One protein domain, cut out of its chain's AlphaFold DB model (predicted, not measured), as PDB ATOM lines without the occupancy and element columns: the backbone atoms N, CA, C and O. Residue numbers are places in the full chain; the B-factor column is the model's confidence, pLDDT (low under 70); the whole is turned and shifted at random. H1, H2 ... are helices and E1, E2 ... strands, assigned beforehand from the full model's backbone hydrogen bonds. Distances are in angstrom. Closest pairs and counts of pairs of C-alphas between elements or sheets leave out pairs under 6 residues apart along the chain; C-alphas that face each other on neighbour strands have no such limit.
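Overview. This is residues 4 to 112 of the 121 residues of an uncharacterized protein of Pandoraea terrigena (UniProt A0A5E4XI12). A long single helix, H2, is the spine of a loose dumbbell: the antiparallel hairpin E1 E2 and helix H1 make one lobe, and the small helices H3, H4 and H5 gather loosely at the spine's last turns. Between the two lobes, residues 72 to 80 of H2 stand free. The printed part has 109 residues, with two strands followed by five helices in the order E1 E2 H1 H2 H3 H4 H5, and its class is mixed, helices and strands. It is loose, with a radius of gyration of the C-alphas of 17.6 A, and flat, spanning 54 by 35 by 19 A.

Along the chain. E1, residues 4 to 12, begins at C-alpha 4 (73.077, 133.307, 107.403) and is 26.1 A long. E2, residues 18 to 27, measures 27.0 A, and H1, residues 30 to 43, 20.3 A. H2, residues 54 to 85, runs 46.5 A to C-alpha 85 (94.831, 117.541, 87.859). H3 is residues 87 to 90, H4 residues 97 to 106, and H5 residues 108 to 111.

Arrangement. E1 and E2 form an antiparallel hairpin at 157 degrees, with N 7 and O 23 within hydrogen-bond range at 2.9 A. The closest C-alphas of E2 and H1, Ala 25 and Ala 33, are 5.2 A apart; those of E1 and H2, Ile 9 and Val 68, 6.6 A. H1 touches H2, which meets it with residues 57 to 65 alone, at a steep tilt of 49 degrees, opposite ways; Ala 38 and Ile 61 have the closest C-alphas, 5.3 A. H2, with residues 82 to 85 alone, and H5 only just touch, with 3 pairs of C-alphas within 8 A, the closest Val 85 and Ile 111 at 6.5 A. H4 and H2 are apart, only just, at 8.2 A. In H1, H2 and H4 every O i to N i+4 pair is within hydrogen-bond range; H3 and H5 are too short for one.

Size, cuts and confidence. The two farthest C-alphas, of Ala 51 and Ser 88, are 54.5 A apart. The printed part has no cut, and no link is long. The mean pLDDT of the printed part is 82.3, with residues 12 to 18 and 45 to 46 under 70.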
ATOM      1  N   ILE A   4      72.805 134.308 106.374       93.31
ATOM      2  CA  ILE A   4      73.077 133.307 107.403       93.31
ATOM      3  C   ILE A   4      74.330 132.547 106.981       93.31
ATOM      4  O   ILE A   4      74.360 131.943 105.908       93.31
ATOM      5  N   PHE A   5      75.349 132.594 107.827       91.88
ATOM      6  CA  PHE A   5      76.581 131.837 107.675       91.88
ATOM      7  C   PHE A   5      76.565 130.670 108.652       91.88
ATOM      8  O   PHE A   5      76.265 130.857 109.829       91.88
ATOM      9  N   GLU A   6      76.921 129.480 108.176       93.00
ATOM     10  CA  GLU A   6      77.326 128.374 109.039       93.00
ATOM     11  C   GLU A   6      78.848 128.430 109.185       93.00
ATOM     12  O   GLU A   6      79.572 128.377 108.189       93.00
ATOM     13  N   VAL A   7      79.331 128.570 110.418       88.81
ATOM     14  CA  VAL A   7      80.759 128.653 110.730       88.81
ATOM     15  C   VAL A   7      81.146 127.428 111.542       88.81
ATOM     16  O   VAL A   7      80.494 127.097 112.533       88.81
ATOM     17  N   ARG A   8      82.228 126.768 111.122       88.06
ATOM     18  CA  ARG A   8      82.822 125.635 111.832       88.06
ATOM     19  C   ARG A   8      84.207 126.021 112.320       88.06
ATOM     20  O   ARG A   8      85.072 126.360 111.516       88.06
ATOM     21  N   ILE A   9      84.399 125.982 113.631       85.00
ATOM     22  CA  ILE A   9      85.676 126.266 114.278       85.00
ATOM     23  C   ILE A   9      86.218 124.942 114.800       85.00
ATOM     24  O   ILE A   9      85.618 124.305 115.664       85.00
ATOM     25  N   HIS A  10      87.358 124.534 114.254       77.50
ATOM     26  CA  HIS A  10      88.120 123.404 114.760       77.50
ATOM     27  C   HIS A  10      89.120 123.912 115.793       77.50
ATOM     28  O   HIS A  10      89.841 124.885 115.538       77.50
ATOM     29  N   TRP A  11      89.175 123.264 116.953       73.56
ATOM     30  CA  TRP A  11      90.188 123.559 117.952       73.56
ATOM     31  C   TRP A  11      90.834 122.275 118.457       73.56
ATOM     32  O   TRP A  11      90.189 121.238 118.583       73.56
ATOM     33  N   ALA A  12      92.125 122.396 118.726       66.38
ATOM     34  CA  ALA A  12      92.868 121.504 119.590       66.38
ATOM     35  C   ALA A  12      93.235 122.342 120.821       66.38
ATOM     36  O   ALA A  12      93.783 123.446 120.657       66.38
ATOM     37  N   GLU A  13      92.838 121.890 122.012       55.75
ATOM     38  CA  GLU A  13      93.412 122.405 123.266       55.75
ATOM     39  C   GLU A  13      94.802 121.799 123.495       55.75
ATOM     40  O   GLU A  13      95.710 122.537 123.858       55.75
ATOM     41  N   ASP A  14      94.983 120.531 123.114       52.00
ATOM     42  CA  ASP A  14      96.244 119.803 122.939       52.00
ATOM     43  C   ASP A  14      96.059 118.787 121.787       52.00
ATOM     44  O   ASP A  14      94.919 118.525 121.389       52.00
ATOM     45  N   ASP A  15      97.143 118.224 121.233       48.62
ATOM     46  CA  ASP A  15      97.150 117.345 120.035       48.62
ATOM     47  C   ASP A  15      96.147 116.160 120.080       48.62
ATOM     48  O   ASP A  15      95.807 115.595 119.035       48.62
ATOM     49  N   ASP A  16      95.625 115.825 121.265       44.88
ATOM     50  CA  ASP A  16      94.778 114.659 121.527       44.88
ATOM     51  C   ASP A  16      93.271 114.965 121.709       44.88
ATOM     52  O   ASP A  16      92.454 114.050 121.575       44.88
ATOM     53  N   GLU A  17      92.860 116.217 121.954       49.84
ATOM     54  CA  GLU A  17      91.437 116.601 122.029       49.84
ATOM     55  C   GLU A  17      91.069 117.541 120.876       49.84
ATOM     56  O   GLU A  17      91.157 118.766 120.962       49.84
ATOM     57  N   GLN A  18      90.647 116.936 119.763       65.69
ATOM     58  CA  GLN A  18      90.098 117.652 118.613       65.69
ATOM     59  C   GLN A  18      88.587 117.842 118.781       65.69
ATOM     60  O   GLN A  18      87.813 116.883 118.730       65.69
ATOM     61  N   GLY A  19      88.165 119.096 118.936       74.25
ATOM     62  CA  GLY A  19      86.762 119.504 118.961       74.25
ATOM     63  C   GLY A  19      86.345 120.237 117.684       74.25
ATOM     64  O   GLY A  19      87.155 120.873 117.005       74.25
ATOM     65  N   THR A  20      85.058 120.151 117.333       82.31
ATOM     66  CA  THR A  20      84.455 120.960 116.259       82.31
ATOM     67  C   THR A  20      83.233 121.690 116.788       82.31
ATOM     68  O   THR A  20      82.287 121.057 117.254       82.31
ATOM     69  N   PHE A  21      83.238 123.018 116.687       85.56
ATOM     70  CA  PHE A  21      82.132 123.869 117.114       85.56
ATOM     71  C   PHE A  21      81.457 124.379 115.857       85.56
ATOM     72  O   PHE A  21      82.110 124.986 115.008       85.56
ATOM     73  N   THR A  22      80.164 124.105 115.714       89.69
ATOM     74  CA  THR A  22      79.374 124.597 114.584       89.69
ATOM     75  C   THR A  22      78.340 125.573 115.108       89.69
ATOM     76  O   THR A  22      77.494 125.192 115.913       89.69
ATOM     77  N   GLY A  23      78.408 126.812 114.634       89.75
ATOM     78  CA  GLY A  23      77.446 127.860 114.953       89.75
ATOM     79  C   GLY A  23      76.884 128.493 113.687       89.75
ATOM     80  O   GLY A  23      77.473 128.400 112.605       89.75
ATOM     81  N   GLN A  24      75.735 129.147 113.821       94.50
ATOM     82  CA  GLN A  24      75.133 129.924 112.745       94.50
ATOM     83  C   GLN A  24      75.006 131.383 113.168       94.50
ATOM     84  O   GLN A  24      74.525 131.678 114.260       94.50
ATOM     85  N   ALA A  25      75.406 132.297 112.288       94.12
ATOM     86  CA  ALA A  25      75.326 133.728 112.542       94.12
ATOM     87  C   ALA A  25      74.747 134.469 111.338       94.12
ATOM     88  O   ALA A  25      75.122 134.228 110.188       94.12
ATOM     89  N   GLU A  26      73.840 135.403 111.611       95.88
ATOM     90  CA  GLU A  26      73.373 136.359 110.615       95.88
ATOM     91  C   GLU A  26      74.330 137.561 110.575       95.88
ATOM     92  O   GLU A  26      74.400 138.346 111.523       95.88
ATOM     93  N   ALA A  27      75.050 137.726 109.467       93.94
ATOM     94  CA  ALA A  27      76.090 138.742 109.324       93.94
ATOM     95  C   ALA A  27      76.090 139.380 107.930       93.94
ATOM     96  O   ALA A  27      75.462 138.872 106.996       93.94
ATOM     97  N   SER A  28      76.780 140.511 107.778       92.94
ATOM     98  CA  SER A  28      76.993 141.137 106.464       92.94
ATOM     99  C   SER A  28      78.275 140.640 105.801       92.94
ATOM    100  O   SER A  28      78.388 140.691 104.577       92.94
ATOM    101  N   THR A  29      79.232 140.164 106.599       92.19
ATOM    102  CA  THR A  29      80.509 139.623 106.133       92.19
ATOM    103  C   THR A  29      80.824 138.287 106.800       92.19
ATOM    104  O   THR A  29      80.266 137.935 107.840       92.19
ATOM    105  N   ARG A  30      81.757 137.546 106.196       89.94
ATOM    106  CA  ARG A  30      82.295 136.309 106.767       89.94
ATOM    107  C   ARG A  30      82.962 136.563 108.119       89.94
ATOM    108  O   ARG A  30      82.715 135.823 109.062       89.94
ATOM    109  N   ASP A  31      83.774 137.609 108.217       91.31
ATOM    110  CA  ASP A  31      84.569 137.878 109.418       91.31
ATOM    111  C   ASP A  31      83.680 138.294 110.598       91.31
ATOM    112  O   ASP A  31      83.946 137.915 111.736       91.31
ATOM    113  N   GLU A  32      82.572 138.992 110.327       92.75
ATOM    114  CA  GLU A  32      81.524 139.269 111.320       92.75
ATOM    115  C   GLU A  32      80.847 137.983 111.821       92.75
ATOM    116  O   GLU A  32      80.579 137.853 113.016       92.75
ATOM    117  N   ALA A  33      80.570 137.025 110.930       93.00
ATOM    118  CA  ALA A  33      79.994 135.739 111.322       93.00
ATOM    119  C   ALA A  33      80.974 134.904 112.157       93.00
ATOM    120  O   ALA A  33      80.567 134.306 113.155       93.00
ATOM    121  N   ILE A  34      82.257 134.884 111.774       91.12
ATOM    122  CA  ILE A  34      83.315 134.205 112.534       91.12
ATOM    123  C   ILE A  34      83.411 134.804 113.937       91.12
ATOM    124  O   ILE A  34      83.439 134.048 114.901       91.12
ATOM    125  N   ASP A  35      83.393 136.132 114.071       92.56
ATOM    126  CA  ASP A  35      83.453 136.795 115.379       92.56
ATOM    127  C   ASP A  35      82.273 136.430 116.270       92.56
ATOM    128  O   ASP A  35      82.457 136.154 117.455       92.56
ATOM    129  N   ALA A  36      81.065 136.421 115.706       92.50
ATOM    130  CA  ALA A  36      79.859 136.074 116.444       92.50
ATOM    131  C   ALA A  36      79.922 134.631 116.973       92.50
ATOM    132  O   ALA A  36      79.721 134.410 118.168       92.50
ATOM    133  N   VAL A  37      80.274 133.672 116.110       91.38
ATOM    134  CA  VAL A  37      80.366 132.249 116.478       91.38
ATOM    135  C   VAL A  37      81.554 131.980 117.406       91.38
ATOM    136  O   VAL A  37      81.426 131.225 118.365       91.38
ATOM    137  N   ALA A  38      82.699 132.628 117.189       89.50
ATOM    138  CA  ALA A  38      83.857 132.499 118.069       89.50
ATOM    139  C   ALA A  38      83.587 133.089 119.458       89.50
ATOM    140  O   ALA A  38      84.051 132.537 120.453       89.50
ATOM    141  N   ARG A  39      82.815 134.178 119.553       89.94
ATOM    142  CA  ARG A  39      82.392 134.745 120.839       89.94
ATOM    143  C   ARG A  39      81.428 133.822 121.580       89.94
ATOM    144  O   ARG A  39      81.570 133.673 122.788       89.94
ATOM    145  N   GLU A  40      80.479 133.213 120.871       89.31
ATOM    146  CA  GLU A  40      79.588 132.189 121.430       89.31
ATOM    147  C   GLU A  40      80.397 131.001 121.963       89.31
ATOM    148  O   GLU A  40      80.259 130.623 123.124       89.31
ATOM    149  N   MET A  41      81.323 130.489 121.152       87.44
ATOM    150  CA  MET A  41      82.213 129.407 121.553       87.44
ATOM    151  C   MET A  41      83.057 129.788 122.777       87.44
ATOM    152  O   MET A  41      83.167 128.994 123.706       87.44
ATOM    153  N   ALA A  42      83.601 131.009 122.823       84.94
ATOM    154  CA  ALA A  42      84.436 131.475 123.928       84.94
ATOM    155  C   ALA A  42      83.713 131.443 125.285       84.94
ATOM    156  O   ALA A  42      84.358 131.201 126.302       84.94
ATOM    157  N   VAL A  43      82.395 131.667 125.313       82.44
ATOM    158  CA  VAL A  43      81.600 131.658 126.555       82.44
ATOM    159  C   VAL A  43      80.998 130.285 126.882       82.44
ATOM    160  O   VAL A  43      80.473 130.089 127.982       82.44
ATOM    161  N   CYS A  44      81.078 129.330 125.953       79.50
ATOM    162  CA  CYS A  44      80.678 127.944 126.161       79.50
ATOM    163  C   CYS A  44      81.728 127.159 126.966       79.50
ATOM    164  O   CYS A  44      82.864 127.593 127.158       79.50
ATOM    165  N   ARG A  45      81.327 125.973 127.449       62.53
ATOM    166  CA  ARG A  45      82.182 125.063 128.232       62.53
ATOM    167  C   ARG A  45      83.475 124.677 127.503       62.53
ATOM    168  O   ARG A  45      84.468 124.424 128.168       62.53
ATOM    169  N   ASP A  46      83.427 124.672 126.176       64.38
ATOM    170  CA  ASP A  46      84.512 124.265 125.282       64.38
ATOM    171  C   ASP A  46      85.401 125.448 124.827       64.38
ATOM    172  O   ASP A  46      86.231 125.307 123.931       64.38
ATOM    173  N   GLY A  47      85.180 126.644 125.387       70.81
ATOM    174  CA  GLY A  47      85.960 127.855 125.128       70.81
ATOM    175  C   GLY A  47      86.700 128.353 126.369       70.81
ATOM    176  O   GLY A  47      87.246 127.584 127.147       70.81
ATOM    177  N   CYS A  48      86.706 129.667 126.595       77.19
ATOM    178  CA  CYS A  48      87.296 130.277 127.793       77.19
ATOM    179  C   CYS A  48      86.403 130.146 129.043       77.19
ATOM    180  O   CYS A  48      86.831 130.469 130.153       77.19
ATOM    181  N   GLY A  49      85.161 129.688 128.872       75.94
ATOM    182  CA  GLY A  49      84.170 129.551 129.930       75.94
ATOM    183  C   GLY A  49      83.382 130.835 130.202       75.94
ATOM    184  O   GLY A  49      83.758 131.946 129.833       75.94
ATOM    185  N   SER A  50      82.256 130.693 130.906       78.06
ATOM    186  CA  SER A  50      81.277 131.773 131.115       78.06
ATOM    187  C   SER A  50      81.755 132.933 132.001       78.06
ATOM    188  O   SER A  50      81.025 133.905 132.169       78.06
ATOM    189  N   ALA A  51      82.935 132.817 132.618       80.44
ATOM    190  CA  ALA A  51      83.536 133.832 133.485       80.44
ATOM    191  C   ALA A  51      84.748 134.539 132.845       80.44
ATOM    192  O   ALA A  51      85.426 135.306 133.528       80.44
ATOM    193  N   ALA A  52      85.025 134.275 131.563       79.56
ATOM    194  CA  ALA A  52      86.144 134.867 130.842       79.56
ATOM    195  C   ALA A  52      86.028 136.398 130.755       79.56
ATOM    196  O   ALA A  52      84.946 136.959 130.556       79.56
ATOM    197  N   SER A  53      87.163 137.079 130.879       85.94
ATOM    198  CA  SER A  53      87.264 138.514 130.636       85.94
ATOM    199  C   SER A  53      87.103 138.845 129.147       85.94
ATOM    200  O   SER A  53      87.370 138.027 128.266       85.94
ATOM    201  N   GLU A  54      86.720 140.085 128.835       88.50
ATOM    202  CA  GLU A  54      86.626 140.556 127.442       88.50
ATOM    203  C   GLU A  54      87.968 140.469 126.691       88.50
ATOM    204  O   GLU A  54      87.992 140.284 125.474       88.50
ATOM    205  N   GLU A  55      89.096 140.574 127.398       87.94
ATOM    206  CA  GLU A  55      90.421 140.424 126.794       87.94
ATOM    207  C   GLU A  55      90.701 138.972 126.385       87.94
ATOM    208  O   GLU A  55      91.183 138.733 125.275       87.94
ATOM    209  N   GLU A  56      90.332 138.007 127.229       82.38
ATOM    210  CA  GLU A  56      90.444 136.576 126.926       82.38
ATOM    211  C   GLU A  56      89.542 136.177 125.755       82.38
ATOM    212  O   GLU A  56      89.998 135.489 124.838       82.38
ATOM    213  N   ILE A  57      88.301 136.678 125.734       86.69
ATOM    214  CA  ILE A  57      87.357 136.465 124.628       86.69
ATOM    215  C   ILE A  57      87.927 137.030 123.321       86.69
ATOM    216  O   ILE A  57      87.905 136.355 122.294       86.69
ATOM    217  N   ARG A  58      88.487 138.245 123.340       88.06
ATOM    218  CA  ARG A  58      89.107 138.839 122.148       88.06
ATOM    219  C   ARG A  58      90.292 138.010 121.650       88.06
ATOM    220  O   ARG A  58      90.359 137.715 120.460       88.06
ATOM    221  N   GLY A  59      91.183 137.587 122.548       86.19
ATOM    222  CA  GLY A  59      92.306 136.721 122.186       86.19
ATOM    223  C   GLY A  59      91.850 135.370 121.625       86.19
ATOM    224  O   GLY A  59      92.481 134.823 120.720       86.19
ATOM    225  N   PHE A  60      90.734 134.834 122.122       86.19
ATOM    226  CA  PHE A  60      90.112 133.636 121.569       86.19
ATOM    227  C   PHE A  60      89.596 133.859 120.143       86.19
ATOM    228  O   PHE A  60      89.903 133.063 119.256       86.19
ATOM    229  N   ILE A  61      88.871 134.957 119.904       88.12
ATOM    230  CA  ILE A  61      88.343 135.314 118.578       88.12
ATOM    231  C   ILE A  61      89.480 135.456 117.557       88.12
ATOM    232  O   ILE A  61      89.388 134.918 116.455       88.12
ATOM    233  N   GLU A  62      90.582 136.111 117.924       89.00
ATOM    234  CA  GLU A  62      91.752 136.252 117.047       89.00
ATOM    235  C   GLU A  62      92.363 134.893 116.668       89.00
ATOM    236  O   GLU A  62      92.650 134.643 115.494       89.00
ATOM    237  N   ARG A  63      92.500 133.973 117.634       85.62
ATOM    238  CA  ARG A  63      92.973 132.604 117.363       85.62
ATOM    239  C   ARG A  63      92.000 131.825 116.480       85.62
ATOM    240  O   ARG A  63      92.437 131.099 115.588       85.62
ATOM    241  N   ALA A  64      90.697 131.970 116.711       85.56
ATOM    242  CA  ALA A  64      89.667 131.329 115.903       85.56
ATOM    243  C   ALA A  64      89.708 131.818 114.447       85.56
ATOM    244  O   ALA A  64      89.696 130.993 113.536       85.56
ATOM    245  N   ARG A  65      89.855 133.133 114.221       86.50
ATOM    246  CA  ARG A  65      90.052 133.709 112.880       86.50
ATOM    247  C   ARG A  65      91.251 133.103 112.169       86.50
ATOM    248  O   ARG A  65      91.093 132.566 111.080       86.50
ATOM    249  N   ALA A  66      92.416 133.112 112.817       84.69
ATOM    250  CA  ALA A  66      93.639 132.570 112.228       84.69
ATOM    251  C   ALA A  66      93.490 131.089 111.832       84.69
ATOM    252  O   ALA A  66      93.975 130.672 110.781       84.69
ATOM    253  N   ARG A  67      92.782 130.296 112.646       82.31
ATOM    254  CA  ARG A  67      92.488 128.887 112.343       82.31
ATOM    255  C   ARG A  67      91.543 128.736 111.153       82.31
ATOM    256  O   ARG A  67      91.827 127.936 110.264       82.31
ATOM    257  N   VAL A  68      90.451 129.500 111.116       83.56
ATOM    258  CA  VAL A  68      89.506 129.476 109.989       83.56
ATOM    259  C   VAL A  68      90.199 129.899 108.694       83.56
ATOM    260  O   VAL A  68      90.062 129.211 107.685       83.56
ATOM    261  N   ASP A  69      90.999 130.966 108.729       84.25
ATOM    262  CA  ASP A  69      91.762 131.434 107.572       84.25
ATOM    263  C   ASP A  69      92.784 130.391 107.099       84.25
ATOM    264  O   ASP A  69      92.935 130.174 105.897       84.25
ATOM    265  N   HIS A  70      93.449 129.691 108.023       80.75
ATOM    266  CA  HIS A  70      94.377 128.618 107.671       80.75
ATOM    267  C   HIS A  70      93.675 127.454 106.959       80.75
ATOM    268  O   HIS A  70      94.118 127.027 105.891       80.75
ATOM    269  N   VAL A  71      92.553 126.972 107.503       80.50
ATOM    270  CA  VAL A  71      91.755 125.897 106.885       80.50
ATOM    271  C   VAL A  71      91.208 126.330 105.525       80.50
ATOM    272  O   VAL A  71      91.227 125.548 104.570       80.50
ATOM    273  N   TRP A  72      90.756 127.580 105.411       81.06
ATOM    274  CA  TRP A  72      90.307 128.149 104.144       81.06
ATOM    275  C   TRP A  72      91.429 128.144 103.107       81.06
ATOM    276  O   TRP A  72      91.237 127.643 102.001       81.06
ATOM    277  N   SER A  73      92.621 128.608 103.490       78.25
ATOM    278  CA  SER A  73      93.789 128.604 102.614       78.25
ATOM    279  C   SER A  73      94.151 127.190 102.156       78.25
ATOM    280  O   SER A  73      94.336 126.979 100.961       78.25
ATOM    281  N   ILE A  74      94.185 126.199 103.057       75.88
ATOM    282  CA  ILE A  74      94.411 124.793 102.677       75.88
ATOM    283  C   ILE A  74      93.359 124.338 101.661       75.88
ATOM    284  O   ILE A  74      93.701 123.729 100.650       75.88
ATOM    285  N   THR A  75      92.089 124.657 101.907       79.44
ATOM    286  CA  THR A  75      90.983 124.272 101.022       79.44
ATOM    287  C   THR A  75      91.132 124.891  99.631       79.44
ATOM    288  O   THR A  75      90.932 124.196  98.637       79.44
ATOM    289  N   GLU A  76      91.521 126.165  99.540       80.50
ATOM    290  CA  GLU A  76      91.793 126.837  98.263       80.50
ATOM    291  C   GLU A  76      92.962 126.194  97.510       80.50
ATOM    292  O   GLU A  76      92.845 125.954  96.309       80.50
ATOM    293  N   HIS A  77      94.056 125.862  98.206       76.69
ATOM    294  CA  HIS A  77      95.201 125.183  97.593       76.69
ATOM    295  C   HIS A  77      94.808 123.800  97.070       76.69
ATOM    296  O   HIS A  77      95.029 123.506  95.899       76.69
ATOM    297  N   VAL A  78      94.138 122.987  97.894       79.94
ATOM    298  CA  VAL A  78      93.647 121.661  97.490       79.94
ATOM    299  C   VAL A  78      92.703 121.772  96.294       79.94
ATOM    300  O   VAL A  78      92.802 120.989  95.354       79.94
ATOM    301  N   PHE A  79      91.798 122.752  96.293       79.75
ATOM    302  CA  PHE A  79      90.895 122.959  95.168       79.75
ATOM    303  C   PHE A  79      91.642 123.367  93.891       79.75
ATOM    304  O   PHE A  79      91.318 122.859  92.819       79.75
ATOM    305  N   SER A  80      92.656 124.229  93.995       80.31
ATOM    306  CA  SER A  80      93.505 124.605  92.860       80.31
ATOM    307  C   SER A  80      94.282 123.407  92.310       80.31
ATOM    308  O   SER A  80      94.327 123.213  91.095       80.31
ATOM    309  N   ASP A  81      94.852 122.574  93.181       81.31
ATOM    310  CA  ASP A  81      95.578 121.366  92.779       81.31
ATOM    311  C   ASP A  81      94.640 120.377  92.074       81.31
ATOM    312  O   ASP A  81      94.954 119.856  91.001       81.31
ATOM    313  N   LEU A  82      93.437 120.178  92.622       83.31
ATOM    314  CA  LEU A  82      92.395 119.369  91.988       83.31
ATOM    315  C   LEU A  82      91.984 119.933  90.626       83.31
ATOM    316  O   LEU A  82      91.816 119.159  89.686       83.31
ATOM    317  N   GLN A  83      91.849 121.255  90.489       83.00
ATOM    318  CA  GLN A  83      91.573 121.889  89.200       83.00
ATOM    319  C   GLN A  83      92.681 121.643  88.181       83.00
ATOM    320  O   GLN A  83      92.365 121.384  87.026       83.00
ATOM    321  N   MET A  84      93.950 121.681  88.589       84.19
ATOM    322  CA  MET A  84      95.067 121.386  87.690       84.19
ATOM    323  C   MET A  84      95.087 119.918  87.247       84.19
ATOM    324  O   MET A  84      95.367 119.628  86.085       84.19
ATOM    325  N   VAL A  85      94.795 118.984  88.155       85.19
ATOM    326  CA  VAL A  85      94.831 117.541  87.859       85.19
ATOM    327  C   VAL A  85      93.606 117.086  87.066       85.19
ATOM    328  O   VAL A  85      93.723 116.209  86.206       85.19
ATOM    329  N   LEU A  86      92.439 117.664  87.357       87.19
ATOM    330  CA  LEU A  86      91.133 117.267  86.826       87.19
ATOM    331  C   LEU A  86      90.526 118.324  85.893       87.19
ATOM    332  O   LEU A  86      89.304 118.391  85.749       87.19
ATOM    333  N   GLU A  87      91.344 119.186  85.283       85.31
ATOM    334  CA  GLU A  87      90.874 120.309  84.459       85.31
ATOM    335  C   GLU A  87      89.874 119.848  83.385       85.31
ATOM    336  O   GLU A  87      88.789 120.420  83.228       85.31
ATOM    337  N   SER A  88      90.214 118.758  82.689       84.69
ATOM    338  CA  SER A  88      89.405 118.162  81.622       84.69
ATOM    339  C   SER A  88      88.082 117.566  82.094       84.69
ATOM    340  O   SER A  88      87.140 117.489  81.305       84.69
ATOM    341  N   GLU A  89      88.007 117.134  83.348       86.12
ATOM    342  CA  GLU A  89      86.833 116.536  83.973       86.12
ATOM    343  C   GLU A  89      85.930 117.610  84.583       86.12
ATOM    344  O   GLU A  89      84.699 117.516  84.518       86.12
ATOM    345  N   LEU A  90      86.544 118.649  85.155       82.62
ATOM    346  CA  LEU A  90      85.840 119.755  85.777       82.62
ATOM    347  C   LEU A  90      85.266 120.702  84.725       82.62
ATOM    348  O   LEU A  90      84.117 121.083  84.887       82.62
ATOM    349  N   GLN A  91      85.975 121.066  83.648       81.06
ATOM    350  CA  GLN A  91      85.493 121.961  82.565       81.06
ATOM    351  C   GLN A  91      84.697 123.197  83.046       81.06
ATOM    352  O   GLN A  91      83.722 123.612  82.416       81.06
ATOM    353  N   GLY A  92      85.042 123.763  84.206       73.06
ATOM    354  CA  GLY A  92      84.296 124.874  84.818       73.06
ATOM    355  C   GLY A  92      82.913 124.512  85.388       73.06
ATOM    356  O   GLY A  92      82.151 125.398  85.778       73.06
ATOM    357  N   ARG A  93      82.565 123.225  85.464       78.06
ATOM    358  CA  ARG A  93      81.362 122.722  86.131       78.06
ATOM    359  C   ARG A  93      81.481 122.962  87.629       78.06
ATOM    360  O   ARG A  93      82.456 122.584  88.273       78.06
ATOM    361  N   ARG A  94      80.425 123.530  88.202       73.62
ATOM    362  CA  ARG A  94      80.243 123.570  89.649       73.62
ATOM    363  C   ARG A  94      79.647 122.234  90.087       73.62
ATOM    364  O   ARG A  94      78.481 121.968  89.803       73.62
ATOM    365  N   LEU A  95      80.458 121.390  90.713       78.06
ATOM    366  CA  LEU A  95      80.007 120.126  91.292       78.06
ATOM    367  C   LEU A  95      79.475 120.363  92.706       78.06
ATOM    368  O   LEU A  95      79.991 121.211  93.436       78.06
ATOM    369  N   ASP A  96      78.439 119.621  93.087       81.06
ATOM    370  CA  ASP A  96      78.092 119.489  94.500       81.06
ATOM    371  C   ASP A  96      79.166 118.655  95.238       81.06
ATOM    372  O   ASP A  96      79.973 117.972  94.592       81.06
ATOM    373  N   PRO A  97      79.219 118.705  96.584       77.25
ATOM    374  CA  PRO A  97      80.251 118.000  97.340       77.25
ATOM    375  C   PRO A  97      80.293 116.487  97.087       77.25
ATOM    376  O   PRO A  97      81.377 115.913  97.060       77.25
ATOM    377  N   ALA A  98      79.146 115.834  96.872       78.38
ATOM    378  CA  ALA A  98      79.100 114.390  96.646       78.38
ATOM    379  C   ALA A  98      79.674 114.028  95.269       78.38
ATOM    380  O   ALA A  98      80.486 113.109  95.159       78.38
ATOM    381  N   ALA A  99      79.313 114.788  94.235       84.06
ATOM    382  CA  ALA A  99      79.851 114.624  92.892       84.06
ATOM    383  C   ALA A  99      81.366 114.884  92.838       84.06
ATOM    384  O   ALA A  99      82.080 114.167  92.137       84.06
ATOM    385  N   LEU A 100      81.871 115.864  93.598       82.88
ATOM    386  CA  LEU A 100      83.309 116.118  93.710       82.88
ATOM    387  C   LEU A 100      84.043 114.937  94.366       82.88
ATOM    388  O   LEU A 100      85.077 114.510  93.860       82.88
ATOM    389  N   VAL A 101      83.497 114.375  95.449       84.56
ATOM    390  CA  VAL A 101      84.081 113.204  96.129       84.56
ATOM    391  C   VAL A 101      84.123 111.980  95.213       84.56
ATOM    392  O   VAL A 101      85.148 111.296  95.161       84.56
ATOM    393  N   SER A 102      83.053 111.716  94.456       86.81
ATOM    394  CA  SER A 102      83.041 110.629  93.469       86.81
ATOM    395  C   SER A 102      84.111 110.834  92.400       86.81
ATOM    396  O   SER A 102      84.887 109.920  92.137       86.81
ATOM    397  N   LEU A 103      84.225 112.051  91.854       86.75
ATOM    398  CA  LEU A 103      85.223 112.366  90.834       86.75
ATOM    399  C   LEU A 103      86.661 112.188  91.348       86.75
ATOM    400  O   LEU A 103      87.502 111.636  90.638       86.75
ATOM    401  N   ILE A 104      86.936 112.627  92.582       86.12
ATOM    402  CA  ILE A 104      88.231 112.415  93.246       86.12
ATOM    403  C   ILE A 104      88.515 110.917  93.381       86.12
ATOM    404  O   ILE A 104      89.608 110.466  93.055       86.12
ATOM    405  N   SER A 105      87.526 110.141  93.823       86.38
ATOM    406  CA  SER A 105      87.671 108.696  94.033       86.38
ATOM    407  C   SER A 105      87.938 107.945  92.725       86.38
ATOM    408  O   SER A 105      88.790 107.062  92.685       86.38
ATOM    409  N   GLU A 106      87.258 108.325  91.642       89.19
ATOM    410  CA  GLU A 106      87.448 107.760  90.297       89.19
ATOM    411  C   GLU A 106      88.822 108.090  89.693       89.19
ATOM    412  O   GLU A 106      89.296 107.374  88.814       89.19
ATOM    413  N   ASN A 107      89.471 109.160  90.166       87.06
ATOM    414  CA  ASN A 107      90.751 109.650  89.653       87.06
ATOM    415  C   ASN A 107      91.862 109.635  90.715       87.06
ATOM    416  O   ASN A 107      92.846 110.368  90.582       87.06
ATOM    417  N   LEU A 108      91.728 108.805  91.756       85.19
ATOM    418  CA  LEU A 108      92.630 108.813  92.911       85.19
ATOM    419  C   LEU A 108      94.100 108.634  92.503       85.19
ATOM    420  O   LEU A 108      94.953 109.363  92.999       85.19
ATOM    421  N   ASP A 109      94.384 107.760  91.535       84.31
ATOM    422  CA  ASP A 109      95.745 107.499  91.039       84.31
ATOM    423  C   ASP A 109      96.418 108.733  90.411       84.31
ATOM    424  O   ASP A 109      97.644 108.833  90.388       84.31
ATOM    425  N   ARG A 110      95.632 109.688  89.898       82.38
ATOM    426  CA  ARG A 110      96.141 110.950  89.334       82.38
ATOM    427  C   ARG A 110      96.358 112.015  90.404       82.38
ATOM    428  O   ARG A 110      97.237 112.855  90.248       82.38
ATOM    429  N   ILE A 111      95.540 111.993  91.454       80.62
ATOM    430  CA  ILE A 111      95.519 113.001  92.526       80.62
ATOM    431  C   ILE A 111      96.549 112.662  93.607       80.62
ATOM    432  O   ILE A 111      97.265 113.534  94.089       80.62
ATOM    433  N   ALA A 112      96.637 111.387  93.970       79.69
ATOM    434  CA  ALA A 112      97.559 110.846  94.954       79.69
ATOM    435  C   ALA A 112      98.269 109.624  94.351       79.69
ATOM    436  O   ALA A 112      98.020 108.494  94.785       79.69
TER     437      ALA A 112